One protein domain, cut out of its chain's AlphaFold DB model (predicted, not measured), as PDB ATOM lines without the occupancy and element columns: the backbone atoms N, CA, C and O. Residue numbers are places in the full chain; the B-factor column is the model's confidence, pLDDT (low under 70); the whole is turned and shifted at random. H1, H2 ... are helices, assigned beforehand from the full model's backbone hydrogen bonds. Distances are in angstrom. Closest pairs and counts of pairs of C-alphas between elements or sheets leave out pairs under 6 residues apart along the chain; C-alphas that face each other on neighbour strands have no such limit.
ATOM      1  N   ASP A 122     198.779 215.981 176.773       93.75
ATOM      2  CA  ASP A 122     199.719 215.786 177.882       93.75
ATOM      3  C   ASP A 122     200.995 215.075 177.409       93.75
ATOM      4  O   ASP A 122     202.112 215.500 177.714       93.75
ATOM      5  N   GLU A 123     200.859 214.051 176.560       94.75
ATOM      6  CA  GLU A 123     201.994 213.340 175.978       94.75
ATOM      7  C   GLU A 123     202.813 214.236 175.044       94.75
ATOM      8  O   GLU A 123     204.040 214.120 174.983       94.75
ATOM      9  N   ARG A 124     202.161 215.159 174.323       96.50
ATOM     10  CA  ARG A 124     202.858 216.163 173.506       96.50
ATOM     11  C   ARG A 124     203.601 217.168 174.378       96.50
ATOM     12  O   ARG A 124     204.743 217.498 174.063       96.50
ATOM     13  N   ILE A 125     203.003 217.629 175.476       96.75
ATOM     14  CA  ILE A 125     203.665 218.536 176.423       96.75
ATOM     15  C   ILE A 125     204.900 217.851 177.025       96.75
ATOM     16  O   ILE A 125     205.976 218.453 177.061       96.75
ATOM     17  N   ALA A 126     204.791 216.582 177.429       97.31
ATOM     18  CA  ALA A 126     205.931 215.807 177.920       97.31
ATOM     19  C   ALA A 126     207.062 215.723 176.877       97.31
ATOM     20  O   ALA A 126     208.226 215.959 177.207       97.31
ATOM     21  N   GLN A 127     206.730 215.476 175.603       97.00
ATOM     22  CA  GLN A 127     207.711 215.472 174.509       97.00
ATOM     23  C   GLN A 127     208.389 216.835 174.325       97.00
ATOM     24  O   GLN A 127     209.602 216.888 174.132       97.00
ATOM     25  N   VAL A 128     207.651 217.944 174.439       98.31
ATOM     26  CA  VAL A 128     208.232 219.295 174.369       98.31
ATOM     27  C   VAL A 128     209.238 219.516 175.502       98.31
ATOM     28  O   VAL A 128     210.363 219.946 175.241       98.31
ATOM     29  N   TYR A 129     208.895 219.160 176.746       98.38
ATOM     30  CA  TYR A 129     209.841 219.254 177.865       98.38
ATOM     31  C   TYR A 129     211.072 218.368 177.663       98.38
ATOM     32  O   TYR A 129     212.189 218.802 177.953       98.38
ATOM     33  N   GLN A 130     210.897 217.168 177.107       97.56
ATOM     34  CA  GLN A 130     212.006 216.286 176.752       97.56
ATOM     35  C   GLN A 130     212.918 216.922 175.690       97.56
ATOM     36  O   GLN A 130     214.137 216.911 175.856       97.56
ATOM     37  N   MET A 131     212.354 217.524 174.636       98.06
ATOM     38  CA  MET A 131     213.109 218.235 173.592       98.06
ATOM     39  C   MET A 131     213.886 219.437 174.143       98.06
ATOM     40  O   MET A 131     214.970 219.747 173.658       98.06
ATOM     41  N   MET A 132     213.359 220.092 175.180       98.38
ATOM     42  CA  MET A 132     214.033 221.177 175.902       98.38
ATOM     43  C   MET A 132     215.089 220.678 176.908       98.38
ATOM     44  O   MET A 132     215.695 221.485 177.610       98.38
ATOM     45  N   GLY A 133     215.307 219.362 177.011       98.00
ATOM     46  CA  GLY A 133     216.244 218.747 177.955       98.00
ATOM     47  C   GLY A 133     215.718 218.629 179.390       98.00
ATOM     48  O   GLY A 133     216.439 218.158 180.267       98.00
ATOM     49  N   ASN A 134     214.462 219.005 179.652       98.12
ATOM     50  CA  ASN A 134     213.834 218.883 180.966       98.12
ATOM     51  C   ASN A 134     213.155 217.514 181.131       98.12
ATOM     52  O   ASN A 134     211.931 217.391 181.204       98.12
ATOM     53  N   VAL A 135     213.979 216.468 181.201       97.19
ATOM     54  CA  VAL A 135     213.520 215.074 181.337       97.19
ATOM     55  C   VAL A 135     212.738 214.852 182.635       97.19
ATOM     56  O   VAL A 135     211.786 214.079 182.645       97.19
ATOM     57  N   LYS A 136     213.085 215.566 183.716       96.56
ATOM     58  CA  LYS A 136     212.374 215.462 184.996       96.56
ATOM     59  C   LYS A 136     210.906 215.874 184.851       96.56
ATOM     60  O   LYS A 136     210.032 215.105 185.236       96.56
ATOM     61  N   LYS A 137     210.635 217.044 184.257       96.81
ATOM     62  CA  LYS A 137     209.256 217.511 184.053       96.81
ATOM     63  C   LYS A 137     208.506 216.658 183.028       96.81
ATOM     64  O   LYS A 137     207.319 216.417 183.195       96.81
ATOM     65  N   ALA A 138     209.196 216.159 182.000       97.56
ATOM     66  CA  ALA A 138     208.600 215.224 181.048       97.56
ATOM     67  C   ALA A 138     208.127 213.923 181.727       97.56
ATOM     68  O   ALA A 138     207.015 213.473 181.463       97.56
ATOM     69  N   ASN A 139     208.945 213.349 182.619       96.69
ATOM     70  CA  ASN A 139     208.592 212.153 183.387       96.69
ATOM     71  C   ASN A 139     207.391 212.399 184.310       96.69
ATOM     72  O   ASN A 139     206.444 211.622 184.302       96.69
ATOM     73  N   GLU A 140     207.405 213.512 185.045       96.50
ATOM     74  CA  GLU A 140     206.301 213.926 185.920       96.50
ATOM     75  C   GLU A 140     204.968 214.002 185.157       96.50
ATOM     76  O   GLU A 140     203.988 213.375 185.550       96.50
ATOM     77  N   ILE A 141     204.943 214.692 184.012       96.25
ATOM     78  CA  ILE A 141     203.735 214.832 183.184       96.25
ATOM     79  C   ILE A 141     203.256 213.476 182.659       96.25
ATOM     80  O   ILE A 141     202.055 213.217 182.639       96.25
ATOM     81  N   MET A 142     204.177 212.598 182.256       96.38
ATOM     82  CA  MET A 142     203.810 211.272 181.766       96.38
ATOM     83  C   MET A 142     203.194 210.408 182.871       96.38
ATOM     84  O   MET A 142     202.182 209.753 182.629       96.38
ATOM     85  N   GLN A 143     203.748 210.442 184.088       95.94
ATOM     86  CA  GLN A 143     203.158 209.735 185.227       95.94
ATOM     87  C   GLN A 143     201.759 210.272 185.559       95.94
ATOM     88  O   GLN A 143     200.838 209.473 185.722       95.94
ATOM     89  N   ILE A 144     201.568 211.598 185.582       94.94
ATOM     90  CA  ILE A 144     200.251 212.222 185.808       94.94
ATOM     91  C   ILE A 144     199.245 211.762 184.744       94.94
ATOM     92  O   ILE A 144     198.157 211.297 185.083       94.94
ATOM     93  N   SER A 145     199.618 211.833 183.464       95.06
ATOM     94  CA  SER A 145     198.754 211.431 182.349       95.06
ATOM     95  C   SER A 145     198.361 209.950 182.433       95.06
ATOM     96  O   SER A 145     197.181 209.597 182.349       95.06
ATOM     97  N   MET A 146     199.332 209.064 182.684       94.62
ATOM     98  CA  MET A 146     199.081 207.631 182.852       94.62
ATOM     99  C   MET A 146     198.177 207.341 184.054       94.62
ATOM    100  O   MET A 146     197.245 206.542 183.937       94.62
ATOM    101  N   TYR A 147     198.409 208.014 185.183       93.38
ATOM    102  CA  TYR A 147     197.572 207.904 186.372       93.38
ATOM    103  C   TYR A 147     196.127 208.330 186.078       93.38
ATOM    104  O   TYR A 147     195.188 207.589 186.362       93.38
ATOM    105  N   GLN A 148     195.923 209.475 185.421       91.75
ATOM    106  CA  GLN A 148     194.587 209.938 185.034       91.75
ATOM    107  C   GLN A 148     193.878 208.958 184.087       91.75
ATOM    108  O   GLN A 148     192.678 208.715 184.233       91.75
ATOM    109  N   HIS A 149     194.597 208.354 183.137       93.62
ATOM    110  CA  HIS A 149     194.037 207.324 182.259       93.62
ATOM    111  C   HIS A 149     193.618 206.062 183.017       93.62
ATOM    112  O   HIS A 149     192.545 205.519 182.743       93.62
ATOM    113  N   LEU A 150     194.425 205.621 183.981       93.56
ATOM    114  CA  LEU A 150     194.107 204.495 184.855       93.56
ATOM    115  C   LEU A 150     192.834 204.761 185.667       93.56
ATOM    116  O   LEU A 150     191.925 203.929 185.675       93.56
ATOM    117  N   ILE A 151     192.733 205.947 186.272       90.81
ATOM    118  CA  ILE A 151     191.551 206.375 187.023       90.81
ATOM    119  C   ILE A 151     190.296 206.332 186.142       90.81
ATOM    120  O   ILE A 151     189.308 205.687 186.492       90.81
ATOM    121  N   LEU A 152     190.345 206.959 184.965       92.25
ATOM    122  CA  LEU A 152     189.201 207.018 184.050       92.25
ATOM    123  C   LEU A 152     188.779 205.639 183.533       92.25
ATOM    124  O   LEU A 152     187.589 205.393 183.323       92.25
ATOM    125  N   LEU A 153     189.740 204.735 183.320       93.94
ATOM    126  CA  LEU A 153     189.444 203.357 182.952       93.94
ATOM    127  C   LEU A 153     188.633 202.676 184.056       93.94
ATOM    128  O   LEU A 153     187.595 202.090 183.757       93.94
ATOM    129  N   ILE A 154     189.065 202.797 185.314       92.31
ATOM    130  CA  ILE A 154     188.381 202.199 186.468       92.31
ATOM    131  C   ILE A 154     186.990 202.808 186.666       92.31
ATOM    132  O   ILE A 154     186.025 202.075 186.878       92.31
ATOM    133  N   GLU A 155     186.843 204.125 186.533       90.69
ATOM    134  CA  GLU A 155     185.534 204.785 186.608       90.69
ATOM    135  C   GLU A 155     184.565 204.275 185.533       90.69
ATOM    136  O   GLU A 155     183.381 204.075 185.813       90.69
ATOM    137  N   GLY A 156     185.066 203.986 184.326       93.31
ATOM    138  CA  GLY A 156     184.283 203.414 183.229       93.31
ATOM    139  C   GLY A 156     183.834 201.963 183.453       93.31
ATOM    140  O   GLY A 156     182.837 201.539 182.860       93.31
ATOM    141  N   ILE A 157     184.509 201.207 184.329       93.25
ATOM    142  CA  ILE A 157     184.143 199.817 184.656       93.25
ATOM    143  C   ILE A 157     182.750 199.770 185.284       93.25
ATOM    144  O   ILE A 157     181.965 198.898 184.930       93.25
ATOM    145  N   LEU A 158     182.409 200.719 186.159       92.19
ATOM    146  CA  LEU A 158     181.147 200.717 186.910       92.19
ATOM    147  C   LEU A 158     179.896 200.784 186.012       92.19
ATOM    148  O   LEU A 158     179.063 199.876 186.087       92.19
ATOM    149  N   PRO A 159     179.724 201.804 185.140       93.19
ATOM    150  CA  PRO A 159     178.571 201.849 184.250       93.19
ATOM    151  C   PRO A 159     178.600 200.704 183.234       93.19
ATOM    152  O   PRO A 159     177.547 200.154 182.912       93.19
ATOM    153  N   TYR A 160     179.780 200.293 182.755       96.06
ATOM    154  CA  TYR A 160     179.875 199.203 181.784       96.06
ATOM    155  C   TYR A 160     179.485 197.848 182.392       96.06
ATOM    156  O   TYR A 160     178.803 197.059 181.736       96.06
ATOM    157  N   LEU A 161     179.826 197.613 183.660       96.19
ATOM    158  CA  LEU A 161     179.386 196.466 184.451       96.19
ATOM    159  C   LEU A 161     177.858 196.437 184.576       96.19
ATOM    160  O   LEU A 161     177.232 195.443 184.216       96.19
ATOM    161  N   MET A 162     177.249 197.545 185.009       95.06
ATOM    162  CA  MET A 162     175.794 197.640 185.185       95.06
ATOM    163  C   MET A 162     175.024 197.437 183.874       95.06
ATOM    164  O   MET A 162     174.025 196.718 183.853       95.06
ATOM    165  N   LEU A 163     175.505 198.005 182.762       96.69
ATOM    166  CA  LEU A 163     174.899 197.824 181.434       96.69
ATOM    167  C   LEU A 163     174.927 196.367 180.951       96.69
ATOM    168  O   LEU A 163     174.081 195.969 180.153       96.69
ATOM    169  N   ASN A 164     175.887 195.571 181.427       97.44
ATOM    170  CA  ASN A 164     176.054 194.168 181.049       97.44
ATOM    171  C   ASN A 164     175.611 193.196 182.152       97.44
ATOM    172  O   ASN A 164     175.891 192.004 182.043       97.44
ATOM    173  N   ALA A 165     174.886 193.661 183.175       96.62
ATOM    174  CA  ALA A 165     174.532 192.855 184.344       96.62
ATOM    175  C   ALA A 165     173.757 191.563 184.013       96.62
ATOM    176  O   ALA A 165     173.837 190.587 184.754       96.62
ATOM    177  N   SER A 166     173.022 191.523 182.897       96.75
ATOM    178  CA  SER A 166     172.310 190.326 182.429       96.75
ATOM    179  C   SER A 166     173.195 189.318 181.681       96.75
ATOM    180  O   SER A 166     172.781 188.178 181.482       96.75
ATOM    181  N   ASN A 167     174.406 189.708 181.275       97.81
ATOM    182  CA  ASN A 167     175.368 188.858 180.584       97.81
ATOM    183  C   ASN A 167     176.460 188.401 181.564       97.81
ATOM    184  O   ASN A 167     177.421 189.126 181.836       97.81
ATOM    185  N   ILE A 168     176.296 187.185 182.088       97.25
ATOM    186  CA  ILE A 168     177.174 186.607 183.115       97.25
ATOM    187  C   ILE A 168     178.614 186.484 182.607       97.25
ATOM    188  O   ILE A 168     179.525 186.979 183.257       97.25
ATOM    189  N   GLU A 169     178.833 185.897 181.427       97.75
ATOM    190  CA  GLU A 169     180.184 185.707 180.872       97.75
ATOM    191  C   GLU A 169     180.915 187.042 180.695       97.75
ATOM    192  O   GLU A 169     182.082 187.182 181.057       97.75
ATOM    193  N   LYS A 170     180.204 188.056 180.190       97.62
ATOM    194  CA  LYS A 170     180.764 189.397 180.007       97.62
ATOM    195  C   LYS A 170     181.090 190.076 181.335       97.62
ATOM    196  O   LYS A 170     182.111 190.755 181.427       97.62
ATOM    197  N   THR A 171     180.224 189.905 182.332       97.75
ATOM    198  CA  THR A 171     180.409 190.426 183.693       97.75
ATOM    199  C   THR A 171     181.648 189.816 184.343       97.75
ATOM    200  O   THR A 171     182.475 190.549 184.877       97.75
ATOM    201  N   GLU A 172     181.804 188.493 184.267       97.94
ATOM    202  CA  GLU A 172     182.949 187.779 184.844       97.94
ATOM    203  C   GLU A 172     184.270 188.223 184.214       97.94
ATOM    204  O   GLU A 172     185.196 188.588 184.932       97.94
ATOM    205  N   GLU A 173     184.341 188.288 182.882       97.94
ATOM    206  CA  GLU A 173     185.540 188.758 182.175       97.94
ATOM    207  C   GLU A 173     185.880 190.211 182.538       97.94
ATOM    208  O   GLU A 173     187.046 190.572 182.715       97.94
ATOM    209  N   LEU A 174     184.863 191.068 182.656       97.19
ATOM    210  CA  LEU A 174     185.054 192.463 183.032       97.19
ATOM    211  C   LEU A 174     185.620 192.591 184.449       97.19
ATOM    212  O   LEU A 174     186.592 193.318 184.646       97.19
ATOM    213  N   LEU A 175     185.046 191.873 185.416       97.56
ATOM    214  CA  LEU A 175     185.521 191.879 186.799       97.56
ATOM    215  C   LEU A 175     186.912 191.255 186.922       97.56
ATOM    216  O   LEU A 175     187.759 191.805 187.621       97.56
ATOM    217  N   GLN A 176     187.195 190.181 186.185       97.69
ATOM    218  CA  GLN A 176     188.531 189.589 186.132       97.69
ATOM    219  C   GLN A 176     189.577 190.610 185.665       97.69
ATOM    220  O   GLN A 176     190.623 190.752 186.296       97.69
ATOM    221  N   ARG A 177     189.299 191.350 184.583       97.25
ATOM    222  CA  ARG A 177     190.204 192.404 184.093       97.25
ATOM    223  C   ARG A 177     190.323 193.565 185.072       97.25
ATOM    224  O   ARG A 177     191.422 194.076 185.258       97.25
ATOM    225  N   ALA A 178     189.213 193.969 185.688       96.12
ATOM    226  CA  ALA A 178     189.185 195.037 186.680       96.12
ATOM    227  C   ALA A 178     190.083 194.713 187.878       96.12
ATOM    228  O   ALA A 178     190.898 195.542 188.270       96.12
ATOM    229  N   PHE A 179     189.971 193.500 188.426       96.44
ATOM    230  CA  PHE A 179     190.759 193.081 189.583       96.44
ATOM    231  C   PHE A 179     192.222 192.828 189.228       96.44
ATOM    232  O   PHE A 179     193.091 193.278 189.960       96.44
ATOM    233  N   ALA A 180     192.520 192.245 188.063       97.19
ATOM    234  CA  ALA A 180     193.906 192.120 187.607       97.19
ATOM    235  C   ALA A 180     194.593 193.489 187.439       97.19
ATOM    236  O   ALA A 180     195.767 193.640 187.768       97.19
ATOM    237  N   LEU A 181     193.862 194.495 186.943       95.44
ATOM    238  CA  LEU A 181     194.354 195.868 186.851       95.44
ATOM    239  C   LEU A 181     194.532 196.498 188.238       95.44
ATOM    240  O   LEU A 181     195.548 197.144 188.484       95.44
ATOM    241  N   ALA A 182     193.562 196.300 189.134       94.12
ATOM    242  CA  ALA A 182     193.621 196.806 190.498       94.12
ATOM    243  C   ALA A 182     194.820 196.241 191.270       94.12
ATOM    244  O   ALA A 182     195.508 196.999 191.946       94.12
ATOM    245  N   ASP A 183     195.101 194.947 191.109       95.25
ATOM    246  CA  ASP A 183     196.249 194.278 191.717       95.25
ATOM    247  C   ASP A 183     197.569 194.790 191.126       95.25
ATOM    248  O   ASP A 183     198.503 195.092 191.865       95.25
ATOM    249  N   ALA A 184     197.649 194.931 189.796       96.00
ATOM    250  CA  ALA A 184     198.870 195.355 189.108       96.00
ATOM    251  C   ALA A 184     199.321 196.783 189.464       96.00
ATOM    252  O   ALA A 184     200.516 197.065 189.422       96.00
ATOM    253  N   TYR A 185     198.373 197.663 189.793       94.62
ATOM    254  CA  TYR A 185     198.624 199.056 190.175       94.62
ATOM    255  C   TYR A 185     198.372 199.326 191.664       94.62
ATOM    256  O   TYR A 185     198.293 200.481 192.059       94.62
ATOM    257  N   GLU A 186     198.180 198.289 192.483       93.44
ATOM    258  CA  GLU A 186     197.893 198.424 193.919       93.44
ATOM    259  C   GLU A 186     196.765 199.436 194.236       93.44
ATOM    260  O   GLU A 186     196.816 200.180 195.217       93.44
ATOM    261  N   ILE A 187     195.708 199.454 193.411       92.12
ATOM    262  CA  ILE A 187     194.616 200.445 193.465       92.12
ATOM    263  C   ILE A 187     193.908 200.458 194.815       92.12
ATOM    264  O   ILE A 187     193.445 201.507 195.253       92.12
ATOM    265  N   GLU A 188     193.813 199.314 195.489       90.75
ATOM    266  CA  GLU A 188     193.216 199.258 196.823       90.75
ATOM    267  C   GLU A 188     193.958 200.146 197.829       90.75
ATOM    268  O   GLU A 188     193.313 200.747 198.682       90.75
ATOM    269  N   LYS A 189     195.282 200.292 197.686       88.06
ATOM    270  CA  LYS A 189     196.105 201.172 198.524       88.06
ATOM    271  C   LYS A 189     196.146 202.598 197.989       88.06
ATOM    272  O   LYS A 189     195.991 203.526 198.767       88.06
ATOM    273  N   LEU A 190     196.349 202.765 196.681       88.06
ATOM    274  CA  LEU A 190     196.484 204.086 196.054       88.06
ATOM    275  C   LEU A 190     195.168 204.864 196.014       88.06
ATOM    276  O   LEU A 190     195.150 206.089 196.101       88.06
ATOM    277  N   HIS A 191     194.055 204.158 195.815       87.19
ATOM    278  CA  HIS A 191     192.752 204.778 195.648       87.19
ATOM    279  C   HIS A 191     191.609 203.940 196.257       87.19
ATOM    280  O   HIS A 191     190.690 203.520 195.537       87.19
ATOM    281  N   PRO A 192     191.569 203.776 197.598       88.62
ATOM    282  CA  PRO A 192     190.553 202.968 198.280       88.62
ATOM    283  C   PRO A 192     189.117 203.369 197.895       88.62
ATOM    284  O   PRO A 192     188.259 202.527 197.635       88.62
ATOM    285  N   ASN A 193     188.869 204.674 197.732       84.94
ATOM    286  CA  ASN A 193     187.582 205.231 197.293       84.94
ATOM    287  C   ASN A 193     187.084 204.723 195.928       84.94
ATOM    288  O   ASN A 193     185.882 204.777 195.660       84.94
ATOM    289  N   MET A 194     187.976 204.290 195.037       87.62
ATOM    290  CA  MET A 194     187.587 203.758 193.731       87.62
ATOM    291  C   MET A 194     187.293 202.273 193.818       87.62
ATOM    292  O   MET A 194     186.247 201.840 193.331       87.62
ATOM    293  N   ILE A 195     188.157 201.500 194.482       92.00
ATOM    294  CA  ILE A 195     187.976 200.050 194.535       92.00
ATOM    295  C   ILE A 195     186.701 199.660 195.290       92.00
ATOM    296  O   ILE A 195     185.981 198.768 194.843       92.00
ATOM    297  N   ILE A 196     186.327 200.396 196.347       91.94
ATOM    298  CA  ILE A 196     185.066 200.142 197.063       91.94
ATOM    299  C   ILE A 196     183.848 200.298 196.146       91.94
ATOM    300  O   ILE A 196     182.893 199.532 196.250       91.94
ATOM    301  N   LYS A 197     183.880 201.234 195.187       92.44
ATOM    302  CA  LYS A 197     182.787 201.396 194.217       92.44
ATOM    303  C   LYS A 197     182.712 200.198 193.275       92.44
ATOM    304  O   LYS A 197     181.610 199.766 192.946       92.44
ATOM    305  N   VAL A 198     183.861 199.641 192.879       94.94
ATOM    306  CA  VAL A 198     183.932 198.437 192.038       94.94
ATOM    307  C   VAL A 198     183.372 197.232 192.785       94.94
ATOM    308  O   VAL A 198     182.498 196.554 192.249       94.94
ATOM    309  N   TYR A 199     183.793 197.002 194.032       96.69
ATOM    310  CA  TYR A 199     183.253 195.917 194.856       96.69
ATOM    311  C   TYR A 199     181.745 196.054 195.066       96.69
ATOM    312  O   TYR A 199     181.004 195.090 194.880       96.69
ATOM    313  N   TYR A 200     181.263 197.258 195.375       95.62
ATOM    314  CA  TYR A 200     179.834 197.498 195.546       95.62
ATOM    315  C   TYR A 200     179.038 197.239 194.256       95.62
ATOM    316  O   TYR A 200     178.031 196.532 194.278       95.62
ATOM    317  N   ALA A 201     179.506 197.741 193.108       95.94
ATOM    318  CA  ALA A 201     178.851 197.500 191.822       95.94
ATOM    319  C   ALA A 201     178.866 196.009 191.431       95.94
ATOM    320  O   ALA A 201     177.855 195.487 190.959       95.94
ATOM    321  N   ALA A 202     179.970 195.303 191.688       97.50
ATOM    322  CA  ALA A 202     180.072 193.858 191.485       97.50
ATOM    323  C   ALA A 202     179.069 193.091 192.356       97.50
ATOM    324  O   ALA A 202     178.362 192.219 191.852       97.50
ATOM    325  N   ALA A 203     178.941 193.459 193.634       98.00
ATOM    326  CA  ALA A 203     177.955 192.870 194.533       98.00
ATOM    327  C   ALA A 203     176.520 193.061 194.018       98.00
ATOM    328  O   ALA A 203     175.742 192.105 193.993       98.00
ATOM    329  N   LEU A 204     176.176 194.271 193.562       97.06
ATOM    330  CA  LEU A 204     174.860 194.563 192.986       97.06
ATOM    331  C   LEU A 204     174.569 193.700 191.756       97.06
ATOM    332  O   LEU A 204     173.497 193.096 191.671       97.06
ATOM    333  N   VAL A 205     175.520 193.591 190.827       98.00
ATOM    334  CA  VAL A 205     175.346 192.757 189.632       98.00
ATOM    335  C   VAL A 205     175.216 191.280 189.993       98.00
ATOM    336  O   VAL A 205     174.316 190.609 189.485       98.00
ATOM    337  N   TYR A 206     176.023 190.769 190.922       98.38
ATOM    338  CA  TYR A 206     175.883 189.390 191.384       98.38
ATOM    339  C   TYR A 206     174.534 189.126 192.055       98.38
ATOM    340  O   TYR A 206     173.929 188.079 191.813       98.38
ATOM    341  N   CYS A 207     173.990 190.088 192.803       97.62
ATOM    342  CA  CYS A 207     172.622 190.017 193.316       97.62
ATOM    343  C   CYS A 207     171.581 189.945 192.186       97.62
ATOM    344  O   CYS A 207     170.688 189.096 192.241       97.62
ATOM    345  N   MET A 208     171.705 190.770 191.138       96.81
ATOM    346  CA  MET A 208     170.818 190.723 189.962       96.81
ATOM    347  C   MET A 208     170.884 189.368 189.241       96.81
ATOM    348  O   MET A 208     169.868 188.868 188.755       96.81
ATOM    349  N   GLN A 209     172.062 188.745 189.226       97.38
ATOM    350  CA  GLN A 209     172.308 187.412 188.669       97.38
ATOM    351  C   GLN A 209     171.941 186.268 189.628       97.38
ATOM    352  O   GLN A 209     172.102 185.100 189.275       97.38
ATOM    353  N   LYS A 210     171.434 186.577 190.831       97.62
ATOM    354  CA  LYS A 210     171.113 185.614 191.902       97.62
ATOM    355  C   LYS A 210     172.319 184.796 192.385       97.62
ATOM    356  O   LYS A 210     172.153 183.727 192.971       97.62
ATOM    357  N   ASN A 211     173.535 185.298 192.175       97.75
ATOM    358  CA  ASN A 211     174.767 184.706 192.682       97.75
ATOM    359  C   ASN A 211     175.119 185.308 194.051       97.75
ATOM    360  O   ASN A 211     175.990 186.165 194.184       97.75
ATOM    361  N   HIS A 212     174.394 184.874 195.079       97.31
ATOM    362  CA  HIS A 212     174.520 185.431 196.427       97.31
ATOM    363  C   HIS A 212     175.893 185.185 197.069       97.31
ATOM    364  O   HIS A 212     176.336 185.999 197.872       97.31
ATOM    365  N   GLU A 213     176.574 184.098 196.703       98.38
ATOM    366  CA  GLU A 213     177.906 183.771 197.218       98.38
ATOM    367  C   GLU A 213     178.946 184.796 196.756       98.38
ATOM    368  O   GLU A 213     179.610 185.417 197.583       98.38
ATOM    369  N   LYS A 214     179.029 185.055 195.443       98.06
ATOM    370  CA  LYS A 214     179.950 186.073 194.918       98.06
ATOM    371  C   LYS A 214     179.560 187.486 195.340       98.06
ATOM    372  O   LYS A 214     180.437 188.310 195.583       98.06
ATOM    373  N   ALA A 215     178.263 187.771 195.469       98.44
ATOM    374  CA  ALA A 215     177.818 189.050 196.014       98.44
ATOM    375  C   ALA A 215     178.349 189.268 197.439       98.44
ATOM    376  O   ALA A 215     178.833 190.354 197.755       98.44
ATOM    377  N   LEU A 216     178.308 188.229 198.280       98.31
ATOM    378  CA  LEU A 216     178.830 188.289 199.641       98.31
ATOM    379  C   LEU A 216     180.357 188.460 199.671       98.31
ATOM    380  O   LEU A 216     180.830 189.279 200.453       98.31
ATOM    381  N   ASP A 217     181.111 187.767 198.809       98.25
ATOM    382  CA  ASP A 217     182.571 187.959 198.683       98.25
ATOM    383  C   ASP A 217     182.916 189.423 198.363       98.25
ATOM    384  O   ASP A 217     183.759 190.041 199.015       98.25
ATOM    385  N   MET A 218     182.200 190.033 197.415       98.06
ATOM    386  CA  MET A 218     182.407 191.440 197.065       98.06
ATOM    387  C   MET A 218     182.074 192.390 198.222       98.06
ATOM    388  O   MET A 218     182.817 193.339 198.469       98.06
ATOM    389  N   LEU A 219     180.999 192.131 198.971       97.62
ATOM    390  CA  LEU A 219     180.646 192.931 200.148       97.62
ATOM    391  C   LEU A 219     181.656 192.768 201.293       97.62
ATOM    392  O   LEU A 219     181.909 193.727 202.022       97.62
ATOM    393  N   GLN A 220     182.264 191.591 201.447       96.62
ATOM    394  CA  GLN A 220     183.340 191.378 202.416       96.62
ATOM    395  C   GLN A 220     184.583 192.191 202.048       96.62
ATOM    396  O   GLN A 220     185.129 192.880 202.909       96.62
ATOM    397  N   LYS A 221     184.980 192.192 200.767       95.38
ATOM    398  CA  LYS A 221     186.077 193.040 200.271       95.38
ATOM    399  C   LYS A 221     185.775 194.521 200.476       95.38
ATOM    400  O   LYS A 221     186.588 195.227 201.065       95.38
ATOM    401  N   TYR A 222     184.573 194.966 200.107       94.56
ATOM    402  CA  TYR A 222     184.093 196.322 200.383       94.56
ATOM    403  C   TYR A 222     184.259 196.697 201.862       94.56
ATOM    404  O   TYR A 222     184.893 197.701 202.181       94.56
ATOM    405  N   SER A 223     183.742 195.859 202.767       91.75
ATOM    406  CA  SER A 223     183.815 196.109 204.206       91.75
ATOM    407  C   SER A 223     185.253 196.154 204.711       91.75
ATOM    408  O   SER A 223     185.549 196.980 205.566       91.75
ATOM    409  N   SER A 224     186.135 195.286 204.207       90.94
ATOM    410  CA  SER A 224     187.533 195.250 204.643       90.94
ATOM    411  C   SER A 224     188.254 196.563 204.341       90.94
ATOM    412  O   SER A 224     188.908 197.106 205.228       90.94
ATOM    413  N   VAL A 225     188.028 197.141 203.156       89.38
ATOM    414  CA  VAL A 225     188.616 198.427 202.765       89.38
ATOM    415  C   VAL A 225     188.026 199.576 203.581       89.38
ATOM    416  O   VAL A 225     188.767 200.419 204.071       89.38
ATOM    417  N   CYS A 226     186.710 199.591 203.810       84.12
ATOM    418  CA  CYS A 226     186.061 200.626 204.625       84.12
ATOM    419  C   CYS A 226     186.487 200.626 206.104       84.12
ATOM    420  O   CYS A 226     186.258 201.616 206.793       84.12
ATOM    421  N   THR A 227     187.072 199.534 206.608       81.06
ATOM    422  CA  THR A 227     187.590 199.451 207.989       81.06
ATOM    423  C   THR A 227     189.048 199.886 208.137       81.06
ATOM    424  O   THR A 227     189.587 199.858 209.244       81.06
ATOM    425  N   ILE A 228     189.693 200.274 207.037       78.19
ATOM    426  CA  ILE A 228     191.050 200.820 207.029       78.19
ATOM    427  C   ILE A 228     191.024 202.276 207.536       78.19
ATOM    428  O   ILE A 228     190.006 202.959 207.463       78.19
ATOM    429  N   ASP A 229     192.147 202.748 208.082       70.75
ATOM    430  CA  ASP A 229     192.316 204.122 208.573       70.75
ATOM    431  C   ASP A 229     192.012 205.167 207.476       70.75
ATOM    432  O   ASP A 229     192.578 205.112 206.381       70.75
ATOM    433  N   PHE A 230     191.146 206.146 207.777       68.38
ATOM    434  CA  PHE A 230     190.749 207.211 206.846       68.38
ATOM    435  C   PHE A 230     191.922 208.069 206.351       68.38
ATOM    436  O   PHE A 230     191.864 208.614 205.248       68.38
ATOM    437  N   SER A 231     193.025 208.141 207.101       63.38
ATOM    438  CA  SER A 231     194.245 208.824 206.655       63.38
ATOM    439  C   SER A 231     194.856 208.218 205.381       63.38
ATOM    440  O   SER A 231     195.581 208.918 204.670       63.38
ATOM    441  N   LEU A 232     194.500 206.970 205.048       68.25
ATOM    442  CA  LEU A 232     194.901 206.261 203.827       68.25
ATOM    443  C   LEU A 232     194.027 206.601 202.607       68.25
ATOM    444  O   LEU A 232     194.258 206.086 201.522       68.25
ATOM    445  N   TYR A 233     193.037 207.487 202.756       73.50
ATOM    446  CA  TYR A 233     192.207 207.970 201.647       73.50
ATOM    447  C   TYR A 233     192.728 209.263 201.009       73.50
ATOM    448  O   TYR A 233     192.117 209.767 200.060       73.50
ATOM    449  N   ASN A 234     193.827 209.818 201.527       80.94
ATOM    450  CA  ASN A 234     194.495 210.946 200.890       80.94
ATOM    451  C   ASN A 234     195.129 210.498 199.572       80.94
ATOM    452  O   ASN A 234     195.690 209.411 199.492       80.94
ATOM    453  N   LEU A 235     195.076 211.357 198.556       85.31
ATOM    454  CA  LEU A 235     195.748 211.083 197.289       85.31
ATOM    455  C   LEU A 235     197.268 211.119 197.469       85.31
ATOM    456  O   LEU A 235     197.801 212.094 198.006       85.31
ATOM    457  N   HIS A 236     197.935 210.067 197.005       89.44
ATOM    458  CA  HIS A 236     199.384 209.929 197.025       89.44
ATOM    459  C   HIS A 236     199.864 209.020 195.883       89.44
ATOM    460  O   HIS A 236     199.094 208.236 195.326       89.44
ATOM    461  N   GLY A 237     201.138 209.143 195.524       90.00
ATOM    462  CA  GLY A 237     201.852 208.236 194.636       90.00
ATOM    463  C   GLY A 237     202.423 207.017 195.360       90.00
ATOM    464  O   GLY A 237     202.178 206.781 196.543       90.00
ATOM    465  N   ASP A 238     203.208 206.227 194.645       91.75
ATOM    466  CA  ASP A 238     203.934 205.071 195.176       91.75
ATOM    467  C   ASP A 238     205.337 204.987 194.559       91.75
ATOM    468  O   ASP A 238     205.816 205.919 193.919       91.75
ATOM    469  N   SER A 239     206.028 203.861 194.747       92.56
ATOM    470  CA  SER A 239     207.347 203.651 194.144       92.56
ATOM    471  C   SER A 239     207.335 203.572 192.614       92.56
ATOM    472  O   SER A 239     208.401 203.643 192.008       92.56
ATOM    473  N   TYR A 240     206.171 203.363 191.990       92.31
ATOM    474  CA  TYR A 240     206.017 203.340 190.536       92.31
ATOM    475  C   TYR A 240     205.654 204.731 189.986       92.31
ATOM    476  O   TYR A 240     206.219 205.162 188.981       92.31
ATOM    477  N   SER A 241     204.756 205.439 190.670       92.38
ATOM    478  CA  SER A 241     204.298 206.802 190.389       92.38
ATOM    479  C   SER A 241     204.902 207.779 191.402       92.38
ATOM    480  O   SER A 241     204.202 208.392 192.205       92.38
ATOM    481  N   ASP A 242     206.226 207.897 191.397       94.06
ATOM    482  CA  ASP A 242     207.010 208.614 192.409       94.06
ATOM    483  C   ASP A 242     207.062 210.143 192.220       94.06
ATOM    484  O   ASP A 242     207.643 210.858 193.040       94.06
ATOM    485  N   ALA A 243     206.467 210.665 191.144       93.75
ATOM    486  CA  ALA A 243     206.508 212.080 190.784       93.75
ATOM    487  C   ALA A 243     205.135 212.777 190.815       93.75
ATOM    488  O   ALA A 243     205.045 213.933 190.407       93.75
ATOM    489  N   ILE A 244     204.071 212.120 191.294       92.00
ATOM    490  CA  ILE A 244     202.702 212.673 191.242       92.00
ATOM    491  C   ILE A 244     202.243 213.367 192.536       92.00
ATOM    492  O   ILE A 244     201.246 214.084 192.512       92.00
ATOM    493  N   ASP A 245     202.972 213.227 193.648       89.44
ATOM    494  CA  ASP A 245     202.572 213.829 194.933       89.44
ATOM    495  C   ASP A 245     202.461 215.357 194.860       89.44
ATOM    496  O   ASP A 245     201.475 215.937 195.314       89.44
ATOM    497  N   GLY A 246     203.431 216.012 194.211       87.94
ATOM    498  CA  GLY A 246     203.407 217.464 194.017       87.94
ATOM    499  C   GLY A 246     202.201 217.932 193.199       87.94
ATOM    500  O   GLY A 246     201.644 218.991 193.472       87.94
ATOM    501  N   TRP A 247     201.730 217.116 192.254       90.12
ATOM    502  CA  TRP A 247     200.533 217.419 191.470       90.12
ATOM    503  C   TRP A 247     199.256 217.383 192.320       90.12
ATOM    504  O   TRP A 247     198.392 218.246 192.167       90.12
ATOM    505  N   PHE A 248     199.148 216.463 193.283       87.50
ATOM    506  CA  PHE A 248     198.020 216.461 194.221       87.50
ATOM    507  C   PHE A 248     198.011 217.686 195.148       87.50
ATOM    508  O   PHE A 248     196.945 218.137 195.577       87.50
ATOM    509  N   GLU A 249     199.178 218.258 195.459       82.88
ATOM    510  CA  GLU A 249     199.270 219.500 196.234       82.88
ATOM    511  C   GLU A 249     198.750 220.718 195.455       82.88
ATOM    512  O   GLU A 249     198.167 221.623 196.063       82.88
ATOM    513  N   GLU A 250     198.893 220.707 194.125       84.06
ATOM    514  CA  GLU A 250     198.389 221.745 193.216       84.06
ATOM    515  C   GLU A 250     196.856 221.745 193.095       84.06
ATOM    516  O   GLU A 250     196.271 222.733 192.637       84.06
ATOM    517  N   PHE A 251     196.174 220.681 193.541       81.81
ATOM    518  CA  PHE A 251     194.714 220.611 193.497       81.81
ATOM    519  C   PHE A 251     194.096 221.759 194.290       81.81
ATOM    520  O   PHE A 251     194.499 222.067 195.415       81.81
ATOM    521  N   GLN A 252     193.037 222.357 193.740       74.38
ATOM    522  CA  GLN A 252     192.363 223.488 194.383       74.38
ATOM    523  C   GLN A 252     191.806 223.121 195.777       74.38
ATOM    524  O   GLN A 252     191.821 223.951 196.683       74.38
ATOM    525  N   LEU A 253     191.449 221.847 195.999       77.69
ATOM    526  CA  LEU A 253     191.071 221.300 197.312       77.69
ATOM    527  C   LEU A 253     192.198 220.518 198.020       77.69
ATOM    528  O   LEU A 253     192.072 220.188 199.203       77.69
ATOM    529  N   GLY A 254     193.337 220.302 197.356       79.31
ATOM    530  CA  GLY A 254     194.432 219.433 197.800       79.31
ATOM    531  C   GLY A 254     194.108 217.938 197.734       79.31
ATOM    532  O   GLY A 254     193.092 217.534 197.178       79.31
ATOM    533  N   SER A 255     194.962 217.130 198.365       77.06
ATOM    534  CA  SER A 255     194.865 215.663 198.416       77.06
ATOM    535  C   SER A 255     193.853 215.107 199.426       77.06
ATOM    536  O   SER A 255     193.641 213.896 199.466       77.06
ATOM    537  N   LYS A 256     193.239 215.966 200.251       79.12
ATOM    538  CA  LYS A 256     192.278 215.567 201.291       79.12
ATOM    539  C   LYS A 256     190.903 215.252 200.711       79.12
ATOM    540  O   LYS A 256     190.507 215.801 199.683       79.12
ATOM    541  N   THR A 257     190.133 214.435 201.425       78.44
ATOM    542  CA  THR A 257     188.747 214.129 201.068       78.44
ATOM    543  C   THR A 257     187.878 215.389 201.013       78.44
ATOM    544  O   THR A 257     188.013 216.317 201.808       78.44
ATOM    545  N   VAL A 258     186.938 215.409 200.066       79.38
ATOM    546  CA  VAL A 258     185.991 216.525 199.861       79.38
ATOM    547  C   VAL A 258     184.859 216.566 200.895       79.38
ATOM    548  O   VAL A 258     184.154 217.563 201.025       79.38
TER     549      VAL A 258
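AT A GLANCE: This is residues 122 to 258 of the 268 residues of an uncharacterized protein of Bacillus pseudomycoides (UniProt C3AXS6). One long helix, H2, runs along much of an elongated domain: near its last residues it joins H3 and H5 in a three-helix bundle, with H6 packed on H5, and near its first residues H1 folds back along it as a hairpin. After H6 the printed part goes on through the short H7 and a long link to the short H8, which comes back near H2. The 137 printed residues, with eight named helices in the order H1 to H8 and no named strand, are all helix in class. The whole is only just loose, close to compact, with a radius of gyration of the C-alphas of 17.5 A, and spans 58 by 32 by 24 A.

HOW THE PARTS SIT: H1, residues 122 to 131, and H2, residues 135 to 163, form a helical hairpin at a shallow tilt of 14 degrees, opposite ways. H2 touches H1 with residues 135 to 145 alone; the closest C-alphas, of Ala 126 and Ala 138, are 4.2 A apart. H2, H3, residues 168 to 184, and H5, residues 192 to 208, form an up and down bundle, each running against the one before it. Residues 154 to 161 of H2 touch residues 171 to 178 of H3, a second helical hairpin at 25 degrees, a shallow tilt; the closest C-alphas are those of Leu 161 and Thr 171, 6.2 A. H3 and H5 are close but not clearly touching, with C-alphas 175 and 202 the closest at 7.5 A. H5 is the hub. It touches H2 at Leu 158 and Val 198, whose C-alphas are closest at 6.3 A. It touches H4, residues 187 to 190, only at the corner, the C-alphas of Glu 188 and Ile 195 closest at 5.8 A. H6, residues 212 to 226, forms a helical hairpin with H5 at a shallow tilt of 17 degrees; the closest C-alphas, of Ala 203 and Ala 215, are 4.1 A apart. H7, residues 230 to 233, only just touches H5, with 3 pairs of C-alphas within 8 A, those of Pro 192 and Tyr 233 closest at 6.3 A. H8, residues 245 to 250, touches no helix; it is close to H2 but not clearly touching, with the C-alphas of Ile 144 and Trp 247 closest at 7.7 A. Every O i to N i+4 pair is within hydrogen-bond range in H1, H3, H6 and H8, 23 of 25 in H2 and 12 of 13 in H5; H4 and H7 are too short for such a pair.

IN THESE COORDINATES: H1 begins at C-alpha 122, (199.719, 215.786, 177.882). H2 measures 42.3 A and ends at C-alpha 163, (174.899, 197.824, 181.434). H3 measures 24.1 A, H5 24.7 A and H6 20.8 A. H8 ends at C-alpha 250, (198.389, 221.745, 193.216).

THE WHOLE: The C-alphas of Met 132 and Lys 210 are the two farthest apart, 58.0 A. The printed part has no cut. The link from H7 to H8, 11 residues, is long; the other links are tight. The mean pLDDT of the printed part is 92.3, and residues 230 to 232 are under 70.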